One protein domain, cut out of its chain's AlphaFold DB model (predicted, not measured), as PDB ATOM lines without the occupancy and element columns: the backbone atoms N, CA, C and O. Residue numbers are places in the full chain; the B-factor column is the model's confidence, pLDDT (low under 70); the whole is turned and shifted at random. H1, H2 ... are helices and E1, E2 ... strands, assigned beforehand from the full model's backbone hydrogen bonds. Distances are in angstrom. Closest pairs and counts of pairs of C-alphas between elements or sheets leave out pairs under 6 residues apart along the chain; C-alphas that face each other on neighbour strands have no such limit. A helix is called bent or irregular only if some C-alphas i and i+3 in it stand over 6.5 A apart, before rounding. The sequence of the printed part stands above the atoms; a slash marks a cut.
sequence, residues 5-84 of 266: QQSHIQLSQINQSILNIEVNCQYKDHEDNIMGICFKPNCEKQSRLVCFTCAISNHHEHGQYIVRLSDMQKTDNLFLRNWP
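This is residues 5 to 84 of the 266 residues of an uncharacterized protein of Pseudocohnilembus persalinus (UniProt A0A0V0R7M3). A small antiparallel sheet of three short strands, E2, E1 and E3, has the short helix H2 over one face, and the helix H1 makes a long arm that sticks out with residues 5 to 14. A long unnamed stretch, residues 18 to 33, joins that arm to the sheet; after E3 the short helix H4 lies beside the strands, and residues 74 to 79 also stand free. The printed part has 80 residues, with four named helices and three named strands in the order H1, E1, E2, H2, H3, E3, H4; the sheet runs E2, E1, E3, and the class is mixed, helices and strands. The whole is loose, with a radius of gyration of the C-alphas of 14.6 A, and elongated, spanning 46 by 27 by 19 A.

H1, residues 5 to 17, is not on the sheet and touches no helix. E1, residues 34 to 38, and E2, residues 49 to 51, form a hairpin, antiparallel at 133 degrees, with N 50 and O 36 2.8 A apart, within hydrogen-bond range. H2, residues 52 to 56, is on the sheet over E1 at a height of 8.4 A; the closest C-alphas of the two are those of Met 35 and Phe 52, 6.6 A apart. H3, residues 60 to 65, only grazes the sheet; it and H2 touch only at the corner, where the closest C-alphas, of Ala 55 and Gly 63, are 6.5 A apart. E3, residues 66 to 68, is antiparallel to the inner strand E1 at 143 degrees, with N 37 and O 67 2.8 A apart, within hydrogen-bond range. E2, H2, H3 and E3 make a split strand-helix-strand unit, two strands of one sheet joined through helices, with E1 between the two strands in the sheet, and its crossover is right-handed. H4, residues 69 to 73, is on the sheet over none of the strands, on the opposite face from H2, its height of 4.3 A only just above the sheet's level. H2 and H4 have every O i to N i+4 pair within hydrogen-bond range; H1 has 6 of 9, and H3 has 0 of 2 but 2 of 3 O i to N i+3 pairs.

H1 begins at C-alpha 5 (146.054, 146.736, 171.959) and is 20.1 A long. E1 begins at C-alpha 34 (136.009, 167.043, 145.900) and is 11.0 A long. H3 is 10.1 A long and irregular, with C-alphas 61 and 64 7.9 A apart. H4 ends at C-alpha 73 (133.425, 157.976, 156.238).

The two C-alphas farthest apart, of Gln 5 and Asp 29, are 47.5 A apart. The printed part has no cut, and the link from H1 to E1 is long. The mean pLDDT of the printed part is 72.1; residues 5 to 22 and 72 to 84 are under 70.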
ATOM      1  N   GLN A   5     146.928 145.588 171.670       44.47
ATOM      2  CA  GLN A   5     146.054 146.736 171.959       44.47
ATOM      3  C   GLN A   5     146.666 148.090 171.565       44.47
ATOM      4  O   GLN A   5     145.927 149.043 171.346       44.47
ATOM      5  N   GLN A   6     147.991 148.189 171.413       42.19
ATOM      6  CA  GLN A   6     148.643 149.452 171.036       42.19
ATOM      7  C   GLN A   6     148.557 149.758 169.529       42.19
ATOM      8  O   GLN A   6     148.502 150.927 169.154       42.19
ATOM      9  N   SER A   7     148.455 148.742 168.664       45.69
ATOM     10  CA  SER A   7     148.324 148.936 167.209       45.69
ATOM     11  C   SER A   7     146.945 149.462 166.789       45.69
ATOM     12  O   SER A   7     146.852 150.255 165.853       45.69
ATOM     13  N   HIS A   8     145.877 149.093 167.504       44.00
ATOM     14  CA  HIS A   8     144.520 149.578 167.220       44.00
ATOM     15  C   HIS A   8     144.303 151.054 167.591       44.00
ATOM     16  O   HIS A   8     143.489 151.724 166.958       44.00
ATOM     17  N   ILE A   9     145.041 151.576 168.574       47.72
ATOM     18  CA  ILE A   9     144.918 152.975 169.020       47.72
ATOM     19  C   ILE A   9     145.671 153.930 168.076       47.72
ATOM     20  O   ILE A   9     145.216 155.046 167.843       47.72
ATOM     21  N   GLN A  10     146.776 153.495 167.459       45.16
ATOM     22  CA  GLN A  10     147.495 154.324 166.480       45.16
ATOM     23  C   GLN A  10     146.767 154.433 165.126       45.16
ATOM     24  O   GLN A  10     146.807 155.490 164.501       45.16
ATOM     25  N   LEU A  11     146.047 153.393 164.687       46.00
ATOM     26  CA  LEU A  11     145.260 153.431 163.444       46.00
ATOM     27  C   LEU A  11     144.020 154.338 163.541       46.00
ATOM     28  O   LEU A  11     143.662 154.992 162.562       46.00
ATOM     29  N   SER A  12     143.383 154.430 164.712       46.59
ATOM     30  CA  SER A  12     142.211 155.296 164.906       46.59
ATOM     31  C   SER A  12     142.571 156.786 164.963       46.59
ATOM     32  O   SER A  12     141.807 157.613 164.465       46.59
ATOM     33  N   GLN A  13     143.750 157.135 165.489       42.41
ATOM     34  CA  GLN A  13     144.232 158.521 165.520       42.41
ATOM     35  C   GLN A  13     144.694 159.017 164.141       42.41
ATOM     36  O   GLN A  13     144.400 160.155 163.784       42.41
ATOM     37  N   ILE A  14     145.313 158.155 163.323       48.16
ATOM     38  CA  ILE A  14     145.654 158.482 161.925       48.16
ATOM     39  C   ILE A  14     144.381 158.729 161.095       48.16
ATOM     40  O   ILE A  14     144.345 159.663 160.294       48.16
ATOM     41  N   ASN A  15     143.307 157.966 161.340       46.34
ATOM     42  CA  ASN A  15     142.032 158.141 160.640       46.34
ATOM     43  C   ASN A  15     141.341 159.480 160.938       46.34
ATOM     44  O   ASN A  15     140.692 160.011 160.046       46.34
ATOM     45  N   GLN A  16     141.488 160.063 162.134       46.47
ATOM     46  CA  GLN A  16     140.825 161.335 162.463       46.47
ATOM     47  C   GLN A  16     141.570 162.574 161.946       46.47
ATOM     48  O   GLN A  16     140.927 163.553 161.575       46.47
ATOM     49  N   SER A  17     142.902 162.540 161.840       44.78
ATOM     50  CA  SER A  17     143.693 163.672 161.322       44.78
ATOM     51  C   SER A  17     143.750 163.769 159.790       44.78
ATOM     52  O   SER A  17     144.083 164.827 159.264       44.78
ATOM     53  N   ILE A  18     143.391 162.706 159.059       49.91
ATOM     54  CA  ILE A  18     143.291 162.715 157.582       49.91
ATOM     55  C   ILE A  18     141.958 163.341 157.099       49.91
ATOM     56  O   ILE A  18     141.774 163.585 155.912       49.91
ATOM     57  N   LEU A  19     141.014 163.649 157.998       50.72
ATOM     58  CA  LEU A  19     139.610 163.895 157.634       50.72
ATOM     59  C   LEU A  19     139.185 165.351 157.367       50.72
ATOM     60  O   LEU A  19     138.022 165.560 157.044       50.72
ATOM     61  N   ASN A  20     140.095 166.327 157.393       49.59
ATOM     62  CA  ASN A  20     139.804 167.718 156.996       49.59
ATOM     63  C   ASN A  20     140.688 168.187 155.829       49.59
ATOM     64  O   ASN A  20     141.212 169.298 155.841       49.59
ATOM     65  N   ILE A  21     140.900 167.340 154.820       53.69
ATOM     66  CA  ILE A  21     141.517 167.819 153.581       53.69
ATOM     67  C   ILE A  21     140.421 168.511 152.763       53.69
ATOM     68  O   ILE A  21     139.642 167.851 152.076       53.69
ATOM     69  N   GLU A  22     140.363 169.842 152.832       56.97
ATOM     70  CA  GLU A  22     139.668 170.673 151.843       56.97
ATOM     71  C   GLU A  22     140.424 170.565 150.509       56.97
ATOM     72  O   GLU A  22     141.231 171.414 150.133       56.97
ATOM     73  N   VAL A  23     140.246 169.437 149.814       70.56
ATOM     74  CA  VAL A  23     140.754 169.276 148.452       70.56
ATOM     75  C   VAL A  23     139.776 169.981 147.525       70.56
ATOM     76  O   VAL A  23     138.678 169.482 147.270       70.56
ATOM     77  N   ASN A  24     140.195 171.124 146.995       80.94
ATOM     78  CA  ASN A  24     139.501 171.780 145.894       80.94
ATOM     79  C   ASN A  24     139.745 171.022 144.584       80.94
ATOM     80  O   ASN A  24     140.770 170.354 144.401       80.94
ATOM     81  N   CYS A  25     138.798 171.121 143.654       84.56
ATOM     82  CA  CYS A  25     138.980 170.584 142.316       84.56
ATOM     83  C   CYS A  25     140.217 171.191 141.628       84.56
ATOM     84  O   CYS A  25     140.471 172.387 141.713       84.56
ATOM     85  N   GLN A  26     140.986 170.364 140.915       80.12
ATOM     86  CA  GLN A  26     142.178 170.808 140.178       80.12
ATOM     87  C   GLN A  26     141.873 171.244 138.732       80.12
ATOM     88  O   GLN A  26     142.780 171.666 138.015       80.12
ATOM     89  N   TYR A  27     140.622 171.113 138.275       83.50
ATOM     90  CA  TYR A  27     140.223 171.585 136.948       83.50
ATOM     91  C   TYR A  27     140.048 173.103 136.960       83.50
ATOM     92  O   TYR A  27     139.398 173.652 137.848       83.50
ATOM     93  N   LYS A  28     140.617 173.772 135.946       72.94
ATOM     94  CA  LYS A  28     140.368 175.197 135.704       72.94
ATOM     95  C   LYS A  28     138.857 175.394 135.550       72.94
ATOM     96  O   LYS A  28     138.219 174.601 134.864       72.94
ATOM     97  N   ASP A  29     138.322 176.399 136.234       80.69
ATOM     98  CA  ASP A  29     136.899 176.771 136.269       80.69
ATOM     99  C   ASP A  29     135.995 175.913 137.177       80.69
ATOM    100  O   ASP A  29     134.778 176.087 137.173       80.69
ATOM    101  N   HIS A  30     136.556 175.007 137.989       85.31
ATOM    102  CA  HIS A  30     135.804 174.296 139.027       85.31
ATOM    103  C   HIS A  30     136.209 174.800 140.421       85.31
ATOM    104  O   HIS A  30     137.279 174.455 140.916       85.31
ATOM    105  N   GLU A  31     135.335 175.556 141.087       80.56
ATOM    106  CA  GLU A  31     135.536 176.005 142.482       80.56
ATOM    107  C   GLU A  31     134.958 175.023 143.523       80.56
ATOM    108  O   GLU A  31     134.950 175.288 144.721       80.56
ATOM    109  N   ASP A  32     134.475 173.863 143.074       83.44
ATOM    110  CA  ASP A  32     133.826 172.877 143.934       83.44
ATOM    111  C   ASP A  32     134.826 172.030 144.743       83.44
ATOM    112  O   ASP A  32     135.858 171.571 144.233       83.44
ATOM    113  N   ASN A  33     134.428 171.676 145.966       87.88
ATOM    114  CA  ASN A  33     135.096 170.656 146.773       87.88
ATOM    115  C   ASN A  33     135.002 169.264 146.129       87.88
ATOM    116  O   ASN A  33     133.981 168.887 145.535       87.88
ATOM    117  N   ILE A  34     136.052 168.456 146.288       89.44
ATOM    118  CA  ILE A  34     136.009 167.043 145.900       89.44
ATOM    119  C   ILE A  34     134.945 166.320 146.733       89.44
ATOM    120  O   ILE A  34     134.991 166.297 147.959       89.44
ATOM    121  N   MET A  35     133.996 165.682 146.048       88.50
ATOM    122  CA  MET A  35     132.891 164.956 146.677       88.50
ATOM    123  C   MET A  35     133.054 163.437 146.599       88.50
ATOM    124  O   MET A  35     132.389 162.716 147.342       88.50
ATOM    125  N   GLY A  36     133.901 162.926 145.702       88.75
ATOM    126  CA  GLY A  36     134.033 161.492 145.470       88.75
ATOM    127  C   GLY A  36     135.249 161.079 144.650       88.75
ATOM    128  O   GLY A  36     136.042 161.906 144.204       88.75
ATOM    129  N   ILE A  37     135.376 159.770 144.442       89.25
ATOM    130  CA  ILE A  37     136.448 159.134 143.673       89.25
ATOM    131  C   ILE A  37     135.825 158.281 142.565       89.25
ATOM    132  O   ILE A  37     134.945 157.461 142.824       89.25
ATOM    133  N   CYS A  38     136.282 158.465 141.326       89.62
ATOM    134  CA  CYS A  38     135.909 157.652 140.176       89.62
ATOM    135  C   CYS A  38     136.749 156.373 140.125       89.62
ATOM    136  O   CYS A  38     137.955 156.399 139.863       89.62
ATOM    137  N   PHE A  39     136.087 155.236 140.294       86.69
ATOM    138  CA  PHE A  39     136.720 153.928 140.251       86.69
ATOM    139  C   PHE A  39     136.652 153.248 138.881       86.69
ATOM    140  O   PHE A  39     137.141 152.138 138.761       86.69
ATOM    141  N   LYS A  40     136.127 153.864 137.810       87.81
ATOM    142  CA  LYS A  40     136.050 153.185 136.497       87.81
ATOM    143  C   LYS A  40     137.434 152.602 136.123       87.81
ATOM    144  O   LYS A  40     138.404 153.366 136.118       87.81
ATOM    145  N   PRO A  41     137.565 151.283 135.852       81.00
ATOM    146  CA  PRO A  41     138.873 150.632 135.703       81.00
ATOM    147  C   PRO A  41     139.772 151.345 134.686       81.00
ATOM    148  O   PRO A  41     140.900 151.711 135.009       81.00
ATOM    149  N   ASN A  42     139.190 151.709 133.541       86.62
ATOM    150  CA  ASN A  42     139.858 152.397 132.435       86.62
ATOM    151  C   ASN A  42     139.468 153.885 132.372       86.62
ATOM    152  O   ASN A  42     139.067 154.392 131.330       86.62
ATOM    153  N   CYS A  43     139.466 154.587 133.507       88.31
ATOM    154  CA  CYS A  43     139.199 156.025 133.513       88.31
ATOM    155  C   CYS A  43     140.376 156.794 132.892       88.31
ATOM    156  O   CYS A  43     141.422 156.903 133.524       88.31
ATOM    157  N   GLU A  44     140.176 157.365 131.703       89.56
ATOM    158  CA  GLU A  44     141.177 158.169 130.970       89.56
ATOM    159  C   GLU A  44     141.187 159.657 131.366       89.56
ATOM    160  O   GLU A  44     141.914 160.467 130.796       89.56
ATOM    161  N   LYS A  45     140.351 160.055 132.331       87.25
ATOM    162  CA  LYS A  45     140.257 161.449 132.781       87.25
ATOM    163  C   LYS A  45     141.483 161.829 133.611       87.25
ATOM    164  O   LYS A  45     141.986 161.014 134.378       87.25
ATOM    165  N   GLN A  46     141.904 163.090 133.494       82.06
ATOM    166  CA  GLN A  46     143.130 163.616 134.110       82.06
ATOM    167  C   GLN A  46     143.194 163.409 135.632       82.06
ATOM    168  O   GLN A  46     144.272 163.209 136.183       82.06
ATOM    169  N   SER A  47     142.045 163.436 136.310       85.38
ATOM    170  CA  SER A  47     141.931 163.146 137.736       85.38
ATOM    171  C   SER A  47     140.817 162.137 137.974       85.38
ATOM    172  O   SER A  47     139.793 162.153 137.294       85.38
ATOM    173  N   ARG A  48     141.013 161.257 138.960       89.50
ATOM    174  CA  ARG A  48     139.960 160.374 139.481       89.50
ATOM    175  C   ARG A  48     139.244 160.970 140.689       89.50
ATOM    176  O   ARG A  48     138.232 160.416 141.096       89.50
ATOM    177  N   LEU A  49     139.742 162.067 141.255       90.25
ATOM    178  CA  LEU A  49     139.039 162.820 142.288       90.25
ATOM    179  C   LEU A  49     138.006 163.716 141.613       90.25
ATOM    180  O   LEU A  49     138.332 164.469 140.695       90.25
ATOM    181  N   VAL A  50     136.758 163.604 142.050       90.00
ATOM    182  CA  VAL A  50     135.613 164.182 141.360       90.00
ATOM    183  C   VAL A  50     134.886 165.149 142.292       90.00
ATOM    184  O   VAL A  50     134.388 164.753 143.345       90.00
ATOM    185  N   CYS A  51     134.818 166.421 141.895       91.62
ATOM    186  CA  CYS A  51     133.850 167.381 142.422       91.62
ATOM    187  C   CYS A  51     132.501 167.248 141.696       91.62
ATOM    188  O   CYS A  51     132.396 166.508 140.714       91.62
ATOM    189  N   PHE A  52     131.473 167.972 142.138       89.69
ATOM    190  CA  PHE A  52     130.154 167.908 141.502       89.69
ATOM    191  C   PHE A  52     130.215 168.247 140.008       89.69
ATOM    192  O   PHE A  52     129.751 167.453 139.188       89.69
ATOM    193  N   THR A  53     130.884 169.345 139.640       90.75
ATOM    194  CA  THR A  53     131.026 169.733 138.229       90.75
ATOM    195  C   THR A  53     131.777 168.677 137.413       90.75
ATOM    196  O   THR A  53     131.310 168.277 136.349       90.75
ATOM    197  N   CYS A  54     132.874 168.111 137.932       91.94
ATOM    198  CA  CYS A  54     133.575 166.999 137.278       91.94
ATOM    199  C   CYS A  54     132.679 165.772 137.065       91.94
ATOM    200  O   CYS A  54     132.846 165.089 136.055       91.94
ATOM    201  N   ALA A  55     131.767 165.472 137.998       89.19
ATOM    202  CA  ALA A  55     130.871 164.321 137.908       89.19
ATOM    203  C   ALA A  55     129.901 164.457 136.732       89.19
ATOM    204  O   ALA A  55     129.647 163.475 136.042       89.19
ATOM    205  N   ILE A  56     129.392 165.667 136.498       89.69
ATOM    206  CA  ILE A  56     128.385 165.942 135.467       89.69
ATOM    207  C   ILE A  56     128.981 166.325 134.109       89.69
ATOM    208  O   ILE A  56     128.296 166.181 133.102       89.69
ATOM    209  N   SER A  57     130.235 166.788 134.051       88.69
ATOM    210  CA  SER A  57     130.910 167.150 132.799       88.69
ATOM    211  C   SER A  57     131.859 166.039 132.341       88.69
ATOM    212  O   SER A  57     131.542 165.218 131.476       88.69
ATOM    213  N   ASN A  58     133.026 165.963 132.976       86.81
ATOM    214  CA  ASN A  58     134.140 165.132 132.541       86.81
ATOM    215  C   ASN A  58     133.919 163.645 132.837       86.81
ATOM    216  O   ASN A  58     134.431 162.806 132.098       86.81
ATOM    217  N   HIS A  59     133.146 163.315 133.870       89.44
ATOM    218  CA  HIS A  59     132.874 161.951 134.329       89.44
ATOM    219  C   HIS A  59     131.405 161.534 134.176       89.44
ATOM    220  O   HIS A  59     131.002 160.563 134.814       89.44
ATOM    221  N   HIS A  60     130.612 162.206 133.334       86.94
ATOM    222  CA  HIS A  60     129.170 161.937 133.233       86.94
ATOM    223  C   HIS A  60     128.855 160.464 132.914       86.94
ATOM    224  O   HIS A  60     128.035 159.841 133.584       86.94
ATOM    225  N   GLU A  61     129.602 159.846 131.994       87.62
ATOM    226  CA  GLU A  61     129.478 158.414 131.665       87.62
ATOM    227  C   GLU A  61     130.027 157.477 132.755       87.62
ATOM    228  O   GLU A  61     129.881 156.256 132.689       87.62
ATOM    229  N   HIS A  62     130.749 158.017 133.738       88.69
ATOM    230  CA  HIS A  62     131.375 157.257 134.817       88.69
ATOM    231  C   HIS A  62     130.565 157.337 136.117       88.69
ATOM    232  O   HIS A  62     131.020 156.785 137.117       88.69
ATOM    233  N   GLY A  63     129.393 157.989 136.117       84.31
ATOM    234  CA  GLY A  63     128.598 158.278 137.317       84.31
ATOM    235  C   GLY A  63     128.402 157.079 138.247       84.31
ATOM    236  O   GLY A  63     128.625 157.184 139.450       84.31
ATOM    237  N   GLN A  64     128.100 155.907 137.684       79.19
ATOM    238  CA  GLN A  64     127.905 154.656 138.432       79.19
ATOM    239  C   GLN A  64     129.167 154.099 139.119       79.19
ATOM    240  O   GLN A  64     129.070 153.225 139.976       79.19
ATOM    241  N   TYR A  65     130.352 154.588 138.746       82.25
ATOM    242  CA  TYR A  65     131.639 154.218 139.341       82.25
ATOM    243  C   TYR A  65     132.172 155.290 140.299       82.25
ATOM    244  O   TYR A  65     133.303 155.167 140.770       82.25
ATOM    245  N   ILE A  66     131.423 156.369 140.549       86.56
ATOM    246  CA  ILE A  66     131.826 157.418 141.487       86.56
ATOM    247  C   ILE A  66     131.321 157.048 142.877       86.56
ATOM    248  O   ILE A  66     130.121 156.910 143.101       86.56
ATOM    249  N   VAL A  67     132.242 156.934 143.827       83.88
ATOM    250  CA  VAL A  67     131.924 156.723 145.241       83.88
ATOM    251  C   VAL A  67     132.137 158.029 145.988       83.88
ATOM    252  O   VAL A  67     133.202 158.635 145.867       83.88
ATOM    253  N   ARG A  68     131.144 158.467 146.767       84.25
ATOM    254  CA  ARG A  68     131.242 159.707 147.544       84.25
ATOM    255  C   ARG A  68     132.141 159.514 148.761       84.25
ATOM    256  O   ARG A  68     132.058 158.497 149.445       84.25
ATOM    257  N   LEU A  69     132.952 160.521 149.074       82.56
ATOM    258  CA  LEU A  69     133.828 160.503 150.249       82.56
ATOM    259  C   LEU A  69     133.021 160.400 151.551       82.56
ATOM    260  O   LEU A  69     133.406 159.668 152.457       82.56
ATOM    261  N   SER A  70     131.848 161.041 151.607       76.19
ATOM    262  CA  SER A  70     130.923 160.945 152.745       76.19
ATOM    263  C   SER A  70     130.458 159.519 153.038       76.19
ATOM    264  O   SER A  70     130.144 159.194 154.181       76.19
ATOM    265  N   ASP A  71     130.384 158.674 152.009       71.00
ATOM    266  CA  ASP A  71     129.911 157.298 152.139       71.00
ATOM    267  C   ASP A  71     131.041 156.394 152.649       71.00
ATOM    268  O   ASP A  71     130.781 155.450 153.388       71.00
ATOM    269  N   MET A  72     132.299 156.736 152.341       69.25
ATOM    270  CA  MET A  72     133.485 156.067 152.889       69.25
ATOM    271  C   MET A  72     133.691 156.363 154.380       69.25
ATOM    272  O   MET A  72     134.234 155.533 155.100       69.25
ATOM    273  N   GLN A  73     133.251 157.533 154.850       64.06
ATOM    274  CA  GLN A  73     133.425 157.976 156.238       64.06
ATOM    275  C   GLN A  73     132.447 157.325 157.227       64.06
ATOM    276  O   GLN A  73     132.717 157.297 158.424       64.06
ATOM    277  N   LYS A  74     131.291 156.836 156.758       59.19
ATOM    278  CA  LYS A  74     130.175 156.409 157.626       59.19
ATOM    279  C   LYS A  74     130.146 154.914 157.946       59.19
ATOM    280  O   LYS A  74     129.266 154.480 158.685       59.19
ATOM    281  N   THR A  75     131.057 154.119 157.395       55.31
ATOM    282  CA  THR A  75     131.029 152.659 157.541       55.31
ATOM    283  C   THR A  75     132.388 152.118 157.974       55.31
ATOM    284  O   THR A  75     133.326 152.157 157.185       55.31
ATOM    285  N   ASP A  76     132.467 151.509 159.166       53.97
ATOM    286  CA  ASP A  76     133.627 150.700 159.611       53.97
ATOM    287  C   ASP A  76     133.949 149.556 158.632       53.97
ATOM    288  O   ASP A  76     135.072 149.068 158.537       53.97
ATOM    289  N   ASN A  77     132.946 149.163 157.850       50.69
ATOM    290  CA  ASN A  77     133.040 148.231 156.746       50.69
ATOM    291  C   ASN A  77     133.044 149.005 155.421       50.69
ATOM    292  O   ASN A  77     131.978 149.273 154.865       50.69
ATOM    293  N   LEU A  78     134.231 149.310 154.883       53.22
ATOM    294  CA  LEU A  78     134.462 149.853 153.529       53.22
ATOM    295  C   LEU A  78     134.085 148.845 152.414       53.22
ATOM    296  O   LEU A  78     134.776 148.710 151.405       53.22
ATOM    297  N   PHE A  79     132.974 148.122 152.565       54.19
ATOM    298  CA  PHE A  79     132.337 147.421 151.460       54.19
ATOM    299  C   PHE A  79     131.661 148.466 150.582       54.19
ATOM    300  O   PHE A  79     130.469 148.759 150.704       54.19
ATOM    301  N   LEU A  80     132.448 149.037 149.676       57.53
ATOM    302  CA  LEU A  80     131.938 149.791 148.547       57.53
ATOM    303  C   LEU A  80     131.104 148.817 147.714       57.53
ATOM    304  O   LEU A  80     131.635 148.066 146.908       57.53
ATOM    305  N   ARG A  81     129.783 148.789 147.934       52.22
ATOM    306  CA  ARG A  81     128.856 147.821 147.310       52.22
ATOM    307  C   ARG A  81     128.911 147.797 145.773       52.22
ATOM    308  O   ARG A  81     128.389 146.864 145.177       52.22
ATOM    309  N   ASN A  82     129.552 148.796 145.170       51.22
ATOM    310  CA  ASN A  82     129.700 149.004 143.732       51.22
ATOM    311  C   ASN A  82     131.173 148.887 143.272       51.22
ATOM    312  O   ASN A  82     131.540 149.417 142.221       51.22
ATOM    313  N   TRP A  83     132.057 148.285 144.080       57.88
ATOM    314  CA  TRP A  83     133.469 148.126 143.740       57.88
ATOM    315  C   TRP A  83     134.101 146.858 144.350       57.88
ATOM    316  O   TRP A  83     134.081 146.703 145.571       57.88
ATOM    317  N   PRO A  84     134.736 145.990 143.540       59.16
ATOM    318  CA  PRO A  84     134.807 146.045 142.078       59.16
ATOM    319  C   PRO A  84     133.464 145.679 141.418       59.16
ATOM    320  O   PRO A  84     132.761 144.787 141.874       59.16
TER     321      PRO A  84